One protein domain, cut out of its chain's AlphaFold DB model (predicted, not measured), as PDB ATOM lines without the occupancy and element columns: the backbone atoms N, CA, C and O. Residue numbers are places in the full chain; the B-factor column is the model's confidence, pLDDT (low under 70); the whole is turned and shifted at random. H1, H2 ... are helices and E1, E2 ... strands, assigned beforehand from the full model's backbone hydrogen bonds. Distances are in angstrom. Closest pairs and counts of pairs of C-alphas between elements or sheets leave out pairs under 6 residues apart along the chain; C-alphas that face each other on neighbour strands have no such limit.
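This is residues 628 to 765 of the 765 residues of a protein of Hydatigena taeniaeformis (UniProt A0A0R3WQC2). A strongly twisted, curled sheet of six strands makes one end of the domain, and three helices, H1, H2 and H4, pack on it; the long H2 stands up from the sheet, and the short H3 folds back beside its far end, where residues 738 to 744 stick out. The printed part has 138 residues, with four named helices and six named strands in the order H1, E1, E2, E3, E4, E5, E6, H2, H3, H4; the class is mixed, helices and strands. The mixed sheet runs E5, E3, E2, E1, E4, E6. The whole is compact, with a radius of gyration of the C-alphas of 15.4 A, yet elongated in outline, spanning 51 by 29 by 26 A.

The strands are E1, residues 644 to 650, 19.1 A long; E2, 658 to 667, 25.3 A; E3, 671 to 680, 26.1 A; E4, 694 to 699, 16.7 A; E5, 708 to 710; and E6, 715 to 718. H1 is residues 628 to 638, beginning at C-alpha 628 (26.711, 61.536, 6.800). H2 is residues 719 to 739, 30.4 A long, H3 residues 744 to 749, and H4 residues 753 to 763, ending at C-alpha 763 (29.375, 40.764, 11.585).

E1, E2 and E3 form a meander, each strand the antiparallel neighbour of the one before; with E4, the antiparallel neighbour of E1, they make a Greek key. N 649 and O 662 of E1 and E2 are 2.9 A apart, N 663 and O 675 of E2 and E3 3.0 A, and N 646 and O 697 of E1 and E4 2.9 A, within hydrogen-bond range. E2 bends by 62 degrees at residue 661, E3 by 65 degrees at residue 676. The edge strand E6 is antiparallel to E4, with N 696 and O 717 at 2.8 A; the edge strand E5 is parallel to E3, with N 680 and O 709 at 2.8 A. H1 and H2 are on one face of the sheet, in two layers, helices over strands. H1 has a height over the sheet of 9.9 A; its closest C-alphas to E1 are those of Ser 637 and Ser 644, 5.3 A apart. H2 lies over E4, with C-alphas 719 and 695 closest at 4.8 A. H1 touches residues 722 to 729 of H2, closest at C-alphas 631 and 725, 6.2 A, about perpendicular, but only just, at 72 degrees. H2 and H3 form a helical hairpin, closest at C-alphas 737 and 746, 6.5 A. H4, 9.0 A over the sheet, runs along E2, at 11 degrees on the local plane; their closest C-alphas, 666 and 755, are 6.4 A apart. Every O i to N i+4 pair is within hydrogen-bond range in H1, H3 and H4, and 15 of 17 in H2.

The C-alphas of Ile 654 and Asn 741, the two farthest apart, are 52.0 A from each other. The printed part has no cut and ends at the chain's last residue, 765. The link from E3 to E4, 13 residues, is long. The mean pLDDT of the printed part is 73.5; 44 residues are under 70, among them 733 to 754.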
ATOM      1  N   LEU A 628      27.939  60.734   6.682       76.31
ATOM      2  CA  LEU A 628      26.711  61.536   6.800       76.31
ATOM      3  C   LEU A 628      25.701  61.211   5.687       76.31
ATOM      4  O   LEU A 628      24.505  61.081   5.956       76.31
ATOM      5  N   ASP A 629      26.182  60.989   4.468       80.62
ATOM      6  CA  ASP A 629      25.356  60.617   3.320       80.62
ATOM      7  C   ASP A 629      24.801  59.195   3.443       80.62
ATOM      8  O   ASP A 629      23.639  58.937   3.113       80.62
ATOM      9  N   LEU A 630      25.590  58.270   3.991       83.38
ATOM     10  CA  LEU A 630      25.139  56.906   4.256       83.38
ATOM     11  C   LEU A 630      24.019  56.874   5.309       83.38
ATOM     12  O   LEU A 630      23.034  56.152   5.139       83.38
ATOM     13  N   LEU A 631      24.102  57.715   6.347       80.75
ATOM     14  CA  LEU A 631      23.014  57.899   7.319       80.75
ATOM     15  C   LEU A 631      21.738  58.447   6.662       80.75
ATOM     16  O   LEU A 631      20.639  57.972   6.960       80.75
ATOM     17  N   ALA A 632      21.864  59.415   5.750       78.38
ATOM     18  CA  ALA A 632      20.721  59.962   5.021       78.38
ATOM     19  C   ALA A 632      20.058  58.908   4.115       78.38
ATOM     20  O   ALA A 632      18.828  58.827   4.053       78.38
ATOM     21  N   ARG A 633      20.854  58.059   3.455       81.94
ATOM     22  CA  ARG A 633      20.379  56.941   2.620       81.94
ATOM     23  C   ARG A 633      19.700  55.849   3.450       81.94
ATOM     24  O   ARG A 633      18.620  55.394   3.074       81.94
ATOM     25  N   LEU A 634      20.256  55.502   4.613       79.69
ATOM     26  CA  LEU A 634      19.621  54.606   5.587       79.69
ATOM     27  C   LEU A 634      18.276  55.156   6.066       79.69
ATOM     28  O   LEU A 634      17.295  54.419   6.088       79.69
ATOM     29  N   ASN A 635      18.196  56.455   6.367       75.31
ATOM     30  CA  ASN A 635      16.941  57.100   6.748       75.31
ATOM     31  C   ASN A 635      15.906  57.048   5.614       75.31
ATOM     32  O   ASN A 635      14.755  56.659   5.818       75.31
ATOM     33  N   ARG A 636      16.328  57.386   4.388       74.31
ATOM     34  CA  ARG A 636      15.467  57.316   3.200       74.31
ATOM     35  C   ARG A 636      14.971  55.905   2.923       74.31
ATOM     36  O   ARG A 636      13.863  55.757   2.420       74.31
ATOM     37  N   SER A 637      15.765  54.900   3.276       76.69
ATOM     38  CA  SER A 637      15.428  53.510   3.019       76.69
ATOM     39  C   SER A 637      14.574  52.857   4.088       76.69
ATOM     40  O   SER A 637      13.530  52.277   3.795       76.69
ATOM     41  N   LEU A 638      15.000  52.978   5.338       74.00
ATOM     42  CA  LEU A 638      14.384  52.284   6.456       74.00
ATOM     43  C   LEU A 638      13.189  53.047   7.029       74.00
ATOM     44  O   LEU A 638      12.329  52.392   7.612       74.00
ATOM     45  N   CYS A 639      13.129  54.378   6.859       69.06
ATOM     46  CA  CYS A 639      12.069  55.227   7.419       69.06
ATOM     47  C   CYS A 639      11.173  55.912   6.372       69.06
ATOM     48  O   CYS A 639       9.979  56.063   6.621       69.06
ATOM     49  N   LEU A 640      11.721  56.367   5.235       65.19
ATOM     50  CA  LEU A 640      10.967  57.181   4.255       65.19
ATOM     51  C   LEU A 640      10.542  56.427   2.987       65.19
ATOM     52  O   LEU A 640       9.786  56.980   2.204       65.19
ATOM     53  N   HIS A 641      11.019  55.199   2.767       63.25
ATOM     54  CA  HIS A 641      10.727  54.370   1.582       63.25
ATOM     55  C   HIS A 641      11.074  54.947   0.212       63.25
ATOM     56  O   HIS A 641      10.659  54.407  -0.808       63.25
ATOM     57  N   ASN A 642      11.907  55.978   0.164       60.38
ATOM     58  CA  ASN A 642      12.305  56.595  -1.099       60.38
ATOM     59  C   ASN A 642      13.480  55.869  -1.774       60.38
ATOM     60  O   ASN A 642      13.887  56.251  -2.867       60.38
ATOM     61  N   LEU A 643      14.068  54.862  -1.117       74.06
ATOM     62  CA  LEU A 643      15.218  54.106  -1.618       74.06
ATOM     63  C   LEU A 643      15.224  52.699  -1.003       74.06
ATOM     64  O   LEU A 643      15.122  52.575   0.208       74.06
ATOM     65  N   SER A 644      15.354  51.617  -1.760       81.56
ATOM     66  CA  SER A 644      15.371  50.270  -1.166       81.56
ATOM     67  C   SER A 644      16.792  49.856  -0.780       81.56
ATOM     68  O   SER A 644      17.723  50.076  -1.553       81.56
ATOM     69  N   LEU A 645      16.947  49.262   0.408       86.19
ATOM     70  CA  LEU A 645      18.201  48.690   0.899       86.19
ATOM     71  C   LEU A 645      18.117  47.169   0.866       86.19
ATOM     72  O   LEU A 645      17.207  46.575   1.446       86.19
ATOM     73  N   TYR A 646      19.122  46.560   0.256       88.56
ATOM     74  CA  TYR A 646      19.332  45.122   0.245       88.56
ATOM     75  C   TYR A 646      20.719  44.789   0.782       88.56
ATOM     76  O   TYR A 646      21.643  45.598   0.690       88.56
ATOM     77  N   VAL A 647      20.868  43.585   1.325       89.62
ATOM     78  CA  VAL A 647      22.180  43.020   1.663       89.62
ATOM     79  C   VAL A 647      22.376  41.773   0.824       89.62
ATOM     80  O   VAL A 647      21.522  40.891   0.828       89.62
ATOM     81  N   PHE A 648      23.477  41.703   0.090       89.44
ATOM     82  CA  PHE A 648      23.782  40.573  -0.772       89.44
ATOM     83  C   PHE A 648      24.952  39.783  -0.204       89.44
ATOM     84  O   PHE A 648      25.974  40.371   0.136       89.44
ATOM     85  N   LYS A 649      24.794  38.461  -0.103       89.00
ATOM     86  CA  LYS A 649      25.859  37.527   0.262       89.00
ATOM     87  C   LYS A 649      26.250  36.692  -0.954       89.00
ATOM     88  O   LYS A 649      25.408  35.975  -1.488       89.00
ATOM     89  N   THR A 650      27.512  36.737  -1.362       85.12
ATOM     90  CA  THR A 650      28.028  35.967  -2.501       85.12
ATOM     91  C   THR A 650      28.253  34.492  -2.115       85.12
ATOM     92  O   THR A 650      28.593  34.184  -0.973       85.12
ATOM     93  N   TYR A 651      28.015  33.553  -3.042       78.75
ATOM     94  CA  TYR A 651      28.282  32.117  -2.820       78.75
ATOM     95  C   TYR A 651      29.648  31.673  -3.361       78.75
ATOM     96  O   TYR A 651      30.304  30.846  -2.733       78.75
ATOM     97  N   ASN A 652      30.062  32.188  -4.528       62.84
ATOM     98  CA  ASN A 652      31.407  32.040  -5.098       62.84
ATOM     99  C   ASN A 652      31.527  32.961  -6.332       62.84
ATOM    100  O   ASN A 652      30.806  32.769  -7.315       62.84
ATOM    101  N   ALA A 653      32.392  33.977  -6.302       57.09
ATOM    102  CA  ALA A 653      32.544  34.936  -7.401       57.09
ATOM    103  C   ALA A 653      33.514  34.396  -8.472       57.09
ATOM    104  O   ALA A 653      34.681  34.769  -8.516       57.09
ATOM    105  N   ILE A 654      33.046  33.471  -9.316       54.41
ATOM    106  CA  ILE A 654      33.885  32.848 -10.362       54.41
ATOM    107  C   ILE A 654      33.922  33.708 -11.642       54.41
ATOM    108  O   ILE A 654      34.888  33.641 -12.399       54.41
ATOM    109  N   ASN A 655      32.907  34.550 -11.879       61.25
ATOM    110  CA  ASN A 655      32.777  35.356 -13.095       61.25
ATOM    111  C   ASN A 655      32.627  36.856 -12.778       61.25
ATOM    112  O   ASN A 655      31.914  37.227 -11.849       61.25
ATOM    113  N   ARG A 656      33.291  37.730 -13.549       64.38
ATOM    114  CA  ARG A 656      33.273  39.192 -13.317       64.38
ATOM    115  C   ARG A 656      31.957  39.859 -13.727       64.38
ATOM    116  O   ARG A 656      31.679  40.953 -13.261       64.38
ATOM    117  N   THR A 657      31.155  39.212 -14.568       71.00
ATOM    118  CA  THR A 657      29.901  39.766 -15.110       71.00
ATOM    119  C   THR A 657      28.644  39.215 -14.446       71.00
ATOM    120  O   THR A 657      27.590  39.848 -14.516       71.00
ATOM    121  N   SER A 658      28.740  38.061 -13.778       81.00
ATOM    122  CA  SER A 658      27.624  37.406 -13.097       81.00
ATOM    123  C   SER A 658      28.023  36.902 -11.709       81.00
ATOM    124  O   SER A 658      28.893  36.044 -11.558       81.00
ATOM    125  N   ILE A 659      27.365  37.438 -10.679       84.38
ATOM    126  CA  ILE A 659      27.677  37.158  -9.274       84.38
ATOM    127  C   ILE A 659      26.485  36.450  -8.638       84.38
ATOM    128  O   ILE A 659      25.417  37.035  -8.455       84.38
ATOM    129  N   PHE A 660      26.668  35.179  -8.292       85.50
ATOM    130  CA  PHE A 660      25.635  34.354  -7.670       85.50
ATOM    131  C   PHE A 660      25.653  34.504  -6.153       85.50
ATOM    132  O   PHE A 660      26.714  34.449  -5.521       85.50
ATOM    133  N   GLY A 661      24.472  34.634  -5.555       87.19
ATOM    134  CA  GLY A 661      24.377  34.820  -4.116       87.19
ATOM    135  C   GLY A 661      22.958  34.842  -3.572       87.19
ATOM    136  O   GLY A 661      21.976  34.589  -4.271       87.19
ATOM    137  N   LEU A 662      22.877  35.137  -2.283       87.56
ATOM    138  CA  LEU A 662      21.655  35.295  -1.517       87.56
ATOM    139  C   LEU A 662      21.378  36.784  -1.326       87.56
ATOM    140  O   LEU A 662      22.169  37.489  -0.699       87.56
ATOM    141  N   LEU A 663      20.243  37.262  -1.831       86.94
ATOM    142  CA  LEU A 663      19.798  38.633  -1.601       86.94
ATOM    143  C   LEU A 663      18.843  38.668  -0.413       86.94
ATOM    144  O   LEU A 663      17.866  37.921  -0.367       86.94
ATOM    145  N   HIS A 664      19.117  39.553   0.534       86.38
ATOM    146  CA  HIS A 664      18.280  39.829   1.688       86.38
ATOM    147  C   HIS A 664      17.523  41.138   1.477       86.38
ATOM    148  O   HIS A 664      18.129  42.184   1.235       86.38
ATOM    149  N   SER A 665      16.202  41.073   1.615       82.44
ATOM    150  CA  SER A 665      15.311  42.229   1.630       82.44
ATOM    151  C   SER A 665      14.696  42.406   3.012       82.44
ATOM    152  O   SER A 665      14.347  41.438   3.700       82.44
ATOM    153  N   PHE A 666      14.530  43.663   3.402       72.44
ATOM    154  CA  PHE A 666      13.903  44.053   4.654       72.44
ATOM    155  C   PHE A 666      12.549  44.679   4.318       72.44
ATOM    156  O   PHE A 666      12.458  45.882   4.077       72.44
ATOM    157  N   ASP A 667      11.483  43.881   4.304       57.72
ATOM    158  CA  ASP A 667      10.158  44.343   3.872       57.72
ATOM    159  C   ASP A 667       9.220  44.681   5.054       57.72
ATOM    160  O   ASP A 667       9.488  44.355   6.219       57.72
ATOM    161  N   TYR A 668       8.147  45.420   4.758       46.09
ATOM    162  CA  TYR A 668       7.159  45.969   5.690       46.09
ATOM    163  C   TYR A 668       6.696  44.965   6.760       46.09
ATOM    164  O   TYR A 668       6.236  43.860   6.471       46.09
ATOM    165  N   GLY A 669       6.750  45.387   8.030       49.66
ATOM    166  CA  GLY A 669       6.254  44.594   9.161       49.66
ATOM    167  C   GLY A 669       7.296  43.695   9.832       49.66
ATOM    168  O   GLY A 669       6.928  42.682  10.425       49.66
ATOM    169  N   ASN A 670       8.577  44.080   9.788       57.06
ATOM    170  CA  ASN A 670       9.660  43.421  10.526       57.06
ATOM    171  C   ASN A 670      10.037  42.026   9.990       57.06
ATOM    172  O   ASN A 670      10.567  41.193  10.726       57.06
ATOM    173  N   ARG A 671       9.768  41.746   8.710       56.81
ATOM    174  CA  ARG A 671      10.036  40.443   8.086       56.81
ATOM    175  C   ARG A 671      11.296  40.509   7.224       56.81
ATOM    176  O   ARG A 671      11.495  41.458   6.472       56.81
ATOM    177  N   LEU A 672      12.145  39.495   7.367       70.56
ATOM    178  CA  LEU A 672      13.320  39.275   6.528       70.56
ATOM    179  C   LEU A 672      12.925  38.300   5.417       70.56
ATOM    180  O   LEU A 672      12.531  37.173   5.717       70.56
ATOM    181  N   ALA A 673      13.036  38.728   4.163       71.62
ATOM    182  CA  ALA A 673      12.914  37.849   3.006       71.62
ATOM    183  C   ALA A 673      14.305  37.605   2.416       71.62
ATOM    184  O   ALA A 673      15.138  38.513   2.387       71.62
ATOM    185  N   SER A 674      14.565  36.385   1.950       82.50
ATOM    186  CA  SER A 674      15.813  36.058   1.264       82.50
ATOM    187  C   SER A 674      15.589  35.045   0.159       82.50
ATOM    188  O   SER A 674      14.854  34.078   0.366       82.50
ATOM    189  N   TRP A 675      16.239  35.241  -0.982       80.94
ATOM    190  CA  TRP A 675      16.173  34.321  -2.116       80.94
ATOM    191  C   TRP A 675      17.489  34.317  -2.894       80.94
ATOM    192  O   TRP A 675      18.260  35.279  -2.848       80.94
ATOM    193  N   ASN A 676      17.749  33.213  -3.591       84.00
ATOM    194  CA  ASN A 676      18.910  33.096  -4.466       84.00
ATOM    195  C   ASN A 676      18.693  33.949  -5.718       84.00
ATOM    196  O   ASN A 676      17.630  33.876  -6.336       84.00
ATOM    197  N   THR A 677      19.694  34.734  -6.099       85.50
ATOM    198  CA  THR A 677      19.651  35.579  -7.297       85.50
ATOM    199  C   THR A 677      21.045  35.753  -7.898       85.50
ATOM    200  O   THR A 677      22.059  35.482  -7.247       85.50
ATOM    201  N   THR A 678      21.086  36.207  -9.147       84.56
ATOM    202  CA  THR A 678      22.307  36.507  -9.893       84.56
ATOM    203  C   THR A 678      22.384  38.006 -10.146       84.56
ATOM    204  O   THR A 678      21.513  38.579 -10.803       84.56
ATOM    205  N   LEU A 679      23.428  38.660  -9.645       85.25
ATOM    206  CA  LEU A 679      23.699  40.059  -9.960       85.25
ATOM    207  C   LEU A 679      24.462  40.149 -11.283       85.25
ATOM    208  O   LEU A 679      25.471  39.468 -11.458       85.25
ATOM    209  N   MET A 680      23.982  40.986 -12.201       82.31
ATOM    210  CA  MET A 680      24.567  41.199 -13.525       82.31
ATOM    211  C   MET A 680      25.283  42.553 -13.586       82.31
ATOM    212  O   MET A 680      24.702  43.588 -13.238       82.31
ATOM    213  N   MET A 681      26.533  42.539 -14.051       77.25
ATOM    214  CA  MET A 681      27.397  43.710 -14.226       77.25
ATOM    215  C   MET A 681      28.011  43.713 -15.635       77.25
ATOM    216  O   MET A 681      28.337  42.658 -16.176       77.25
ATOM    217  N   LEU A 682      28.168  44.900 -16.229       71.62
ATOM    218  CA  LEU A 682      28.849  45.082 -17.517       71.62
ATOM    219  C   LEU A 682      30.364  44.834 -17.376       71.62
ATOM    220  O   LEU A 682      30.945  45.153 -16.339       71.62
ATOM    221  N   GLU A 683      30.999  44.300 -18.427       64.00
ATOM    222  CA  GLU A 683      32.403  43.837 -18.422       64.00
ATOM    223  C   GLU A 683      33.435  44.912 -18.029       64.00
ATOM    224  O   GLU A 683      34.462  44.577 -17.437       64.00
ATOM    225  N   ASP A 684      33.134  46.195 -18.253       67.88
ATOM    226  CA  ASP A 684      34.069  47.312 -18.043       67.88
ATOM    227  C   ASP A 684      33.866  48.101 -16.730       67.88
ATOM    228  O   ASP A 684      34.549  49.101 -16.482       67.88
ATOM    229  N   CYS A 685      32.945  47.685 -15.852       73.44
ATOM    230  CA  CYS A 685      32.685  48.415 -14.607       73.44
ATOM    231  C   CYS A 685      33.744  48.133 -13.524       73.44
ATOM    232  O   CYS A 685      33.943  46.999 -13.085       73.44
ATOM    233  N   LYS A 686      34.395  49.191 -13.020       70.44
ATOM    234  CA  LYS A 686      35.360  49.116 -11.909       70.44
ATOM    235  C   LYS A 686      34.651  49.261 -10.558       70.44
ATOM    236  O   LYS A 686      34.553  50.361 -10.028       70.44
ATOM    237  N   CYS A 687      34.184  48.151  -9.992       78.62
ATOM    238  CA  CYS A 687      33.642  48.100  -8.634       78.62
ATOM    239  C   CYS A 687      34.297  46.954  -7.859       78.62
ATOM    240  O   CYS A 687      34.074  45.793  -8.177       78.62
ATOM    241  N   GLN A 688      35.142  47.258  -6.873       75.44
ATOM    242  CA  GLN A 688      35.821  46.216  -6.087       75.44
ATOM    243  C   GLN A 688      34.934  45.657  -4.963       75.44
ATOM    244  O   GLN A 688      35.026  44.473  -4.658       75.44
ATOM    245  N   ILE A 689      34.020  46.476  -4.429       81.06
ATOM    246  CA  ILE A 689      33.130  46.133  -3.306       81.06
ATOM    247  C   ILE A 689      32.222  44.934  -3.635       81.06
ATOM    248  O   ILE A 689      31.937  44.115  -2.772       81.06
ATOM    249  N   VAL A 690      31.803  44.762  -4.898       78.44
ATOM    250  CA  VAL A 690      30.946  43.625  -5.306       78.44
ATOM    251  C   VAL A 690      31.642  42.260  -5.227       78.44
ATOM    252  O   VAL A 690      30.976  41.231  -5.337       78.44
ATOM    253  N   PHE A 691      32.965  42.240  -5.048       74.56
ATOM    254  CA  PHE A 691      33.742  41.019  -4.825       74.56
ATOM    255  C   PHE A 691      33.958  40.710  -3.336       74.56
ATOM    256  O   PHE A 691      34.576  39.695  -3.017       74.56
ATOM    257  N   GLU A 692      33.452  41.544  -2.425       77.44
ATOM    258  CA  GLU A 692      33.368  41.195  -1.006       77.44
ATOM    259  C   GLU A 692      32.378  40.032  -0.796       77.44
ATOM    260  O   GLU A 692      31.445  39.819  -1.579       77.44
ATOM    261  N   GLU A 693      32.559  39.259   0.282       81.56
ATOM    262  CA  GLU A 693      31.644  38.155   0.612       81.56
ATOM    263  C   GLU A 693      30.215  38.671   0.855       81.56
ATOM    264  O   GLU A 693      29.231  38.010   0.514       81.56
ATOM    265  N   VAL A 694      30.094  39.868   1.435       86.69
ATOM    266  CA  VAL A 694      28.820  40.501   1.770       86.69
ATOM    267  C   VAL A 694      28.918  42.005   1.547       86.69
ATOM    268  O   VAL A 694      29.837  42.635   2.054       86.69
ATOM    269  N   PHE A 695      27.937  42.595   0.866       89.44
ATOM    270  CA  PHE A 695      27.864  44.044   0.650       89.44
ATOM    271  C   PHE A 695      26.414  44.547   0.618       89.44
ATOM    272  O   PHE A 695      25.455  43.776   0.490       89.44
ATOM    273  N   GLY A 696      26.243  45.858   0.779       88.81
ATOM    274  CA  GLY A 696      24.954  46.541   0.728       88.81
ATOM    275  C   GLY A 696      24.648  47.113  -0.655       88.81
ATOM    276  O   GLY A 696      25.541  47.552  -1.379       88.81
ATOM    277  N   LEU A 697      23.364  47.143  -1.002       89.88
ATOM    278  CA  LEU A 697      22.849  47.720  -2.241       89.88
ATOM    279  C   LEU A 697      21.743  48.719  -1.922       89.88
ATOM    280  O   LEU A 697      20.711  48.337  -1.365       89.88
ATOM    281  N   PHE A 698      21.924  49.968  -2.338       85.56
ATOM    282  CA  PHE A 698      20.853  50.953  -2.386       85.56
ATOM    283  C   PHE A 698      20.397  51.169  -3.823       85.56
ATOM    284  O   PHE A 698      21.201  51.274  -4.749       85.56
ATOM    285  N   GLY A 699      19.091  51.263  -4.025       80.62
ATOM    286  CA  GLY A 699      18.565  51.600  -5.339       80.62
ATOM    287  C   GLY A 699      17.071  51.356  -5.474       80.62
ATOM    288  O   GLY A 699      16.369  51.253  -4.464       80.62
ATOM    289  N   PRO A 700      16.586  51.245  -6.721       74.50
ATOM    290  CA  PRO A 700      15.201  50.899  -7.013       74.50
ATOM    291  C   PRO A 700      14.804  49.568  -6.375       74.50
ATOM    292  O   PRO A 700      15.656  48.704  -6.131       74.50
ATOM    293  N   HIS A 701      13.512  49.371  -6.151       73.56
ATOM    294  CA  HIS A 701      13.003  48.125  -5.594       73.56
ATOM    295  C   HIS A 701      13.421  46.907  -6.451       73.56
ATOM    296  O   HIS A 701      13.443  46.965  -7.677       73.56
ATOM    297  N   ILE A 702      13.798  45.809  -5.796       75.38
ATOM    298  CA  ILE A 702      14.056  44.487  -6.372       75.38
ATOM    299  C   ILE A 702      12.923  43.573  -5.913       75.38
ATOM    300  O   ILE A 702      12.687  43.434  -4.707       75.38
ATOM    301  N   HIS A 703      12.226  42.947  -6.859       66.06
ATOM    302  CA  HIS A 703      11.117  42.053  -6.545       66.06
ATOM    303  C   HIS A 703      11.607  40.788  -5.815       66.06
ATOM    304  O   HIS A 703      12.597  40.173  -6.228       66.06
ATOM    305  N   PRO A 704      10.931  40.364  -4.730       69.88
ATOM    306  CA  PRO A 704      11.215  39.086  -4.092       69.88
ATOM    307  C   PRO A 704      11.139  37.931  -5.092       69.88
ATOM    308  O   PRO A 704      10.151  37.786  -5.804       69.88
ATOM    309  N   GLY A 705      12.184  37.105  -5.138       62.56
ATOM    310  CA  GLY A 705      12.272  35.972  -6.057       62.56
ATOM    311  C   GLY A 705      12.873  36.291  -7.430       62.56
ATOM    312  O   GLY A 705      13.039  35.363  -8.218       62.56
ATOM    313  N   SER A 706      13.254  37.544  -7.725       75.00
ATOM    314  CA  SER A 706      13.979  37.869  -8.965       75.00
ATOM    315  C   SER A 706      15.229  37.003  -9.107       75.00
ATOM    316  O   SER A 706      16.098  37.022  -8.234       75.00
ATOM    317  N   THR A 707      15.336  36.270 -10.215       77.12
ATOM    318  CA  THR A 707      16.462  35.370 -10.512       77.12
ATOM    319  C   THR A 707      17.691  36.111 -11.030       77.12
ATOM    320  O   THR A 707      18.808  35.653 -10.797       77.12
ATOM    321  N   ASN A 708      17.490  37.272 -11.663       77.62
ATOM    322  CA  ASN A 708      18.538  38.142 -12.189       77.62
ATOM    323  C   ASN A 708      18.282  39.605 -11.788       77.62
ATOM    324  O   ASN A 708      17.150  40.079 -11.878       77.62
ATOM    325  N   VAL A 709      19.326  40.332 -11.384       82.38
ATOM    326  CA  VAL A 709      19.254  41.750 -10.992       82.38
ATOM    327  C   VAL A 709      20.401  42.524 -11.631       82.38
ATOM    328  O   VAL A 709      21.565  42.190 -11.437       82.38
ATOM    329  N   VAL A 710      20.089  43.595 -12.359       83.06
ATOM    330  CA  VAL A 710      21.097  44.480 -12.960       83.06
ATOM    331  C   VAL A 710      21.628  45.468 -11.914       83.06
ATOM    332  O   VAL A 710      20.847  46.107 -11.199       83.06
ATOM    333  N   LEU A 711      22.956  45.596 -11.827       81.62
ATOM    334  CA  LEU A 711      23.640  46.493 -10.884       81.62
ATOM    335  C   LEU A 711      23.788  47.944 -11.369       81.62
ATOM    336  O   LEU A 711      24.131  48.819 -10.575       81.62
ATOM    337  N   ALA A 712      23.512  48.211 -12.645       79.62
ATOM    338  CA  ALA A 712      23.571  49.545 -13.239       79.62
ATOM    339  C   ALA A 712      22.800  50.587 -12.409       79.62
ATOM    340  O   ALA A 712      21.636  50.380 -12.061       79.62
ATOM    341  N   GLY A 713      23.454  51.706 -12.078       73.81
ATOM    342  CA  GLY A 713      22.827  52.833 -11.381       73.81
ATOM    343  C   GLY A 713      22.488  52.609  -9.899       73.81
ATOM    344  O   GLY A 713      21.950  53.521  -9.270       73.81
ATOM    345  N   ARG A 714      22.805  51.440  -9.323       85.88
ATOM    346  CA  ARG A 714      22.650  51.156  -7.885       85.88
ATOM    347  C   ARG A 714      23.885  51.609  -7.115       85.88
ATOM    348  O   ARG A 714      24.999  51.454  -7.612       85.88
ATOM    349  N   ASP A 715      23.696  52.137  -5.910       87.12
ATOM    350  CA  ASP A 715      24.813  52.445  -5.019       87.12
ATOM    351  C   ASP A 715      25.226  51.180  -4.261       87.12
ATOM    352  O   ASP A 715      24.400  50.535  -3.606       87.12
ATOM    353  N   VAL A 716      26.502  50.822  -4.359       88.06
ATOM    354  CA  VAL A 716      27.093  49.662  -3.690       88.06
ATOM    355  C   VAL A 716      27.917  50.165  -2.515       88.06
ATOM    356  O   VAL A 716      28.750  51.053  -2.678       88.06
ATOM    357  N   VAL A 717      27.693  49.595  -1.336       89.19
ATOM    358  CA  VAL A 717      28.387  49.980  -0.103       89.19
ATOM    359  C   VAL A 717      29.002  48.755   0.563       89.19
ATOM    360  O   VAL A 717      28.396  47.681   0.556       89.19
ATOM    361  N   SER A 718      30.188  48.913   1.149       87.06
ATOM    362  CA  SER A 718      30.835  47.844   1.912       87.06
ATOM    363  C   SER A 718      29.990  47.468   3.135       87.06
ATOM    364  O   SER A 718      29.244  48.291   3.690       87.06
ATOM    365  N   LEU A 719      30.091  46.216   3.586       85.06
ATOM    366  CA  LEU A 719      29.426  45.814   4.829       85.06
ATOM    367  C   LEU A 719      29.982  46.595   6.034       85.06
ATOM    368  O   LEU A 719      29.220  46.941   6.940       85.06
ATOM    369  N   GLU A 720      31.279  46.911   6.036       82.44
ATOM    370  CA  GLU A 720      31.945  47.645   7.118       82.44
ATOM    371  C   GLU A 720      31.344  49.048   7.314       82.44
ATOM    372  O   GLU A 720      30.947  49.412   8.428       82.44
ATOM    373  N   ASP A 721      31.179  49.807   6.227       82.94
ATOM    374  CA  ASP A 721      30.599  51.154   6.267       82.94
ATOM    375  C   ASP A 721      29.125  51.129   6.687       82.94
ATOM    376  O   ASP A 721      28.664  51.980   7.466       82.94
ATOM    377  N   LEU A 722      28.385  50.115   6.219       83.88
ATOM    378  CA  LEU A 722      26.987  49.898   6.580       83.88
ATOM    379  C   LEU A 722      26.845  49.630   8.084       83.88
ATOM    380  O   LEU A 722      25.991  50.226   8.744       83.88
ATOM    381  N   VAL A 723      27.708  48.790   8.657       82.50
ATOM    382  CA  VAL A 723      27.714  48.446  10.089       82.50
ATOM    383  C   VAL A 723      28.078  49.653  10.952       82.50
ATOM    384  O   VAL A 723      27.379  49.951  11.931       82.50
ATOM    385  N   LYS A 724      29.131  50.385  10.574       81.50
ATOM    386  CA  LYS A 724      29.593  51.583  11.288       81.50
ATOM    387  C   LYS A 724      28.501  52.652  11.355       81.50
ATOM    388  O   LYS A 724      28.226  53.195  12.428       81.50
ATOM    389  N   SER A 725      27.814  52.883  10.237       80.81
ATOM    390  CA  SER A 725      26.736  53.874  10.143       80.81
ATOM    391  C   SER A 725      25.450  53.418  10.834       80.81
ATOM    392  O   SER A 725      24.742  54.236  11.420       80.81
ATOM    393  N   THR A 726      25.167  52.112  10.859       75.56
ATOM    394  CA  THR A 726      23.972  51.553  11.516       75.56
ATOM    395  C   THR A 726      23.951  51.815  13.026       75.56
ATOM    396  O   THR A 726      22.887  52.083  13.585       75.56
ATOM    397  N   SER A 727      25.108  51.784  13.699       73.06
ATOM    398  CA  SER A 727      25.189  52.024  15.151       73.06
ATOM    399  C   SER A 727      24.766  53.450  15.523       73.06
ATOM    400  O   SER A 727      23.933  53.635  16.408       73.06
ATOM    401  N   LYS A 728      25.249  54.450  14.777       74.50
ATOM    402  CA  LYS A 728      24.844  55.857  14.940       74.50
ATOM    403  C   LYS A 728      23.421  56.125  14.449       74.50
ATOM    404  O   LYS A 728      22.707  56.923  15.046       74.50
ATOM    405  N   PHE A 729      22.980  55.444  13.390       76.31
ATOM    406  CA  PHE A 729      21.598  55.535  12.909       76.31
ATOM    407  C   PHE A 729      20.596  55.069  13.975       76.31
ATOM    408  O   PHE A 729      19.558  55.699  14.174       76.31
ATOM    409  N   LYS A 730      20.932  53.998  14.704       73.25
ATOM    410  CA  LYS A 730      20.136  53.496  15.827       73.25
ATOM    411  C   LYS A 730      20.067  54.504  16.980       73.25
ATOM    412  O   LYS A 730      18.976  54.766  17.474       73.25
ATOM    413  N   GLU A 731      21.196  55.094  17.364       72.75
ATOM    414  CA  GLU A 731      21.254  56.133  18.405       72.75
ATOM    415  C   GLU A 731      20.416  57.368  18.023       72.75
ATOM    416  O   GLU A 731      19.609  57.848  18.818       72.75
ATOM    417  N   MET A 732      20.509  57.818  16.766       70.69
ATOM    418  CA  MET A 732      19.698  58.920  16.233       70.69
ATOM    419  C   MET A 732      18.189  58.622  16.286       70.69
ATOM    420  O   MET A 732      17.394  59.513  16.592       70.69
ATOM    421  N   LEU A 733      17.776  57.382  15.995       65.81
ATOM    422  CA  LEU A 733      16.378  56.959  16.121       65.81
ATOM    423  C   LEU A 733      15.920  56.952  17.586       65.81
ATOM    424  O   LEU A 733      14.831  57.437  17.881       65.81
ATOM    425  N   GLU A 734      16.745  56.448  18.508       65.94
ATOM    426  CA  GLU A 734      16.433  56.411  19.944       65.94
ATOM    427  C   GLU A 734      16.280  57.816  20.554       65.94
ATOM    428  O   GLU A 734      15.415  58.010  21.412       65.94
ATOM    429  N   ILE A 735      17.061  58.798  20.088       63.78
ATOM    430  CA  ILE A 735      16.933  60.212  20.478       63.78
ATOM    431  C   ILE A 735      15.629  60.810  19.923       63.78
ATOM    432  O   ILE A 735      14.816  61.320  20.693       63.78
ATOM    433  N   LYS A 736      15.350  60.653  18.619       59.19
ATOM    434  CA  LYS A 736      14.123  61.182  17.983       59.19
ATOM    435  C   LYS A 736      12.824  60.619  18.567       59.19
ATOM    436  O   LYS A 736      11.839  61.344  18.669       59.19
ATOM    437  N   ILE A 737      12.807  59.346  18.971       57.72
ATOM    438  CA  ILE A 737      11.643  58.714  19.622       57.72
ATOM    439  C   ILE A 737      11.342  59.355  20.984       57.72
ATOM    440  O   ILE A 737      10.180  59.414  21.382       57.72
ATOM    441  N   LYS A 738      12.370  59.820  21.707       58.47
ATOM    442  CA  LYS A 738      12.212  60.482  23.012       58.47
ATOM    443  C   LYS A 738      11.769  61.939  22.884       58.47
ATOM    444  O   LYS A 738      11.085  62.429  23.775       58.47
ATOM    445  N   GLU A 739      12.150  62.614  21.804       58.16
ATOM    446  CA  GLU A 739      11.859  64.037  21.581       58.16
ATOM    447  C   GLU A 739      10.456  64.299  21.012       58.16
ATOM    448  O   GLU A 739       9.898  65.371  21.241       58.16
ATOM    449  N   VAL A 740       9.851  63.338  20.303       50.91
ATOM    450  CA  VAL A 740       8.581  63.550  19.593       50.91
ATOM    451  C   VAL A 740       7.478  62.659  20.154       50.91
ATOM    452  O   VAL A 740       7.361  61.474  19.830       50.91
ATOM    453  N   ASN A 741       6.603  63.251  20.968       52.75
ATOM    454  CA  ASN A 741       5.347  62.610  21.328       52.75
ATOM    455  C   ASN A 741       4.426  62.614  20.097       52.75
ATOM    456  O   ASN A 741       3.864  63.642  19.735       52.75
ATOM    457  N   ASN A 742       4.231  61.422  19.522       53.09
ATOM    458  CA  ASN A 742       3.133  61.069  18.613       53.09
ATOM    459  C   ASN A 742       3.324  61.199  17.086       53.09
ATOM    460  O   ASN A 742       2.344  61.405  16.378       53.09
ATOM    461  N   ASP A 743       4.523  60.944  16.555       58.81
ATOM    462  CA  ASP A 743       4.681  60.648  15.121       58.81
ATOM    463  C   ASP A 743       4.643  59.124  14.851       58.81
ATOM    464  O   ASP A 743       5.515  58.366  15.298       58.81
ATOM    465  N   GLU A 744       3.606  58.651  14.144       57.75
ATOM    466  CA  GLU A 744       3.464  57.241  13.742       57.75
ATOM    467  C   GLU A 744       4.620  56.780  12.848       57.75
ATOM    468  O   GLU A 744       5.037  55.623  12.944       57.75
ATOM    469  N   GLN A 745       5.195  57.679  12.043       54.72
ATOM    470  CA  GLN A 745       6.276  57.361  11.112       54.72
ATOM    471  C   GLN A 745       7.583  57.028  11.851       54.72
ATOM    472  O   GLN A 745       8.256  56.039  11.539       54.72
ATOM    473  N   THR A 746       7.898  57.774  12.912       56.69
ATOM    474  CA  THR A 746       9.058  57.515  13.779       56.69
ATOM    475  C   THR A 746       8.892  56.220  14.597       56.69
ATOM    476  O   THR A 746       9.823  55.410  14.676       56.69
ATOM    477  N   LYS A 747       7.688  55.940  15.128       59.06
ATOM    478  CA  LYS A 747       7.364  54.658  15.803       59.06
ATOM    479  C   LYS A 747       7.398  53.462  14.842       59.06
ATOM    480  O   LYS A 747       7.745  52.351  15.251       59.06
ATOM    481  N   TRP A 748       7.032  53.671  13.579       56.81
ATOM    482  CA  TRP A 748       7.070  52.662  12.525       56.81
ATOM    483  C   TRP A 748       8.520  52.331  12.118       56.81
ATOM    484  O   TRP A 748       8.872  51.150  12.052       56.81
ATOM    485  N   CYS A 749       9.400  53.334  11.976       59.78
ATOM    486  CA  CYS A 749      10.809  53.100  11.628       59.78
ATOM    487  C   CYS A 749      11.592  52.372  12.741       59.78
ATOM    488  O   CYS A 749      12.373  51.454  12.475       59.78
ATOM    489  N   ALA A 750      11.309  52.693  14.009       57.53
ATOM    490  CA  ALA A 750      11.914  52.047  15.178       57.53
ATOM    491  C   ALA A 750      11.661  50.528  15.259       57.53
ATOM    492  O   ALA A 750      12.412  49.789  15.899       57.53
ATOM    493  N   LYS A 751      10.605  50.034  14.598       61.28
ATOM    494  CA  LYS A 751      10.214  48.620  14.616       61.28
ATOM    495  C   LYS A 751      11.014  47.739  13.654       61.28
ATOM    496  O   LYS A 751      10.739  46.549  13.631       61.28
ATOM    497  N   ARG A 752      12.010  48.233  12.903       65.06
ATOM    498  CA  ARG A 752      12.839  47.453  11.944       65.06
ATOM    499  C   ARG A 752      13.922  46.570  12.609       65.06
ATOM    500  O   ARG A 752      15.061  46.509  12.155       65.06
ATOM    501  N   ILE A 753      13.567  45.839  13.668       64.19
ATOM    502  CA  ILE A 753      14.458  44.961  14.460       64.19
ATOM    503  C   ILE A 753      15.189  43.932  13.580       64.19
ATOM    504  O   ILE A 753      16.376  43.678  13.786       64.19
ATOM    505  N   SER A 754      14.515  43.371  12.574       65.44
ATOM    506  CA  SER A 754      15.078  42.320  11.711       65.44
ATOM    507  C   SER A 754      16.297  42.766  10.895       65.44
ATOM    508  O   SER A 754      17.188  41.953  10.653       65.44
ATOM    509  N   PHE A 755      16.385  44.052  10.536       75.50
ATOM    510  CA  PHE A 755      17.563  44.625   9.876       75.50
ATOM    511  C   PHE A 755      18.780  44.622  10.809       75.50
ATOM    512  O   PHE A 755      19.820  44.048  10.484       75.50
ATOM    513  N   PHE A 756      18.619  45.168  12.019       73.00
ATOM    514  CA  PHE A 756      19.684  45.224  13.025       73.00
ATOM    515  C   PHE A 756      20.146  43.830  13.475       73.00
ATOM    516  O   PHE A 756      21.335  43.609  13.705       73.00
ATOM    517  N   VAL A 757      19.221  42.867  13.576       71.31
ATOM    518  CA  VAL A 757      19.540  41.472  13.924       71.31
ATOM    519  C   VAL A 757      20.354  40.790  12.826       71.31
ATOM    520  O   VAL A 757      21.309  40.080  13.147       71.31
ATOM    521  N   LEU A 758      20.007  40.988  11.547       74.06
ATOM    522  CA  LEU A 758      20.760  40.396  10.441       74.06
ATOM    523  C   LEU A 758      22.173  40.976  10.362       74.06
ATOM    524  O   LEU A 758      23.125  40.206  10.311       74.06
ATOM    525  N   LEU A 759      22.318  42.302  10.424       74.19
ATOM    526  CA  LEU A 759      23.631  42.955  10.406       74.19
ATOM    527  C   LEU A 759      24.528  42.453  11.538       74.19
ATOM    528  O   LEU A 759      25.666  42.067  11.296       74.19
ATOM    529  N   LYS A 760      23.997  42.342  12.762       74.56
ATOM    530  CA  LYS A 760      24.749  41.771  13.889       74.56
ATOM    531  C   LYS A 760      25.189  40.323  13.627       74.56
ATOM    532  O   LYS A 760      26.290  39.945  14.017       74.56
ATOM    533  N   LYS A 761      24.352  39.506  12.975       73.56
ATOM    534  CA  LYS A 761      24.698  38.122  12.594       73.56
ATOM    535  C   LYS A 761      25.745  38.046  11.484       73.56
ATOM    536  O   LYS A 761      26.553  37.130  11.513       73.56
ATOM    537  N   LEU A 762      25.713  38.971  10.527       70.81
ATOM    538  CA  LEU A 762      26.673  39.040   9.422       70.81
ATOM    539  C   LEU A 762      28.043  39.569   9.861       70.81
ATOM    540  O   LEU A 762      29.025  39.265   9.213       70.81
ATOM    541  N   VAL A 763      28.110  40.319  10.966       69.00
ATOM    542  CA  VAL A 763      29.375  40.764  11.585       69.00
ATOM    543  C   VAL A 763      29.999  39.688  12.485       69.00
ATOM    544  O   VAL A 763      31.192  39.722  12.758       69.00
ATOM    545  N   THR A 764      29.193  38.760  13.013       60.59
ATOM    546  CA  THR A 764      29.639  37.736  13.984       60.59
ATOM    547  C   THR A 764      29.964  36.380  13.356       60.59
ATOM    548  O   THR A 764      30.377  35.469  14.074       60.59
ATOM    549  N   ARG A 765      29.756  36.236  12.048       47.94
ATOM    550  CA  ARG A 765      30.128  35.082  11.227       47.94
ATOM    551  C   ARG A 765      31.163  35.528  10.222       47.94
ATOM    552  O   ARG A 765      32.010  34.671   9.907       47.94
TER     553      ARG A 765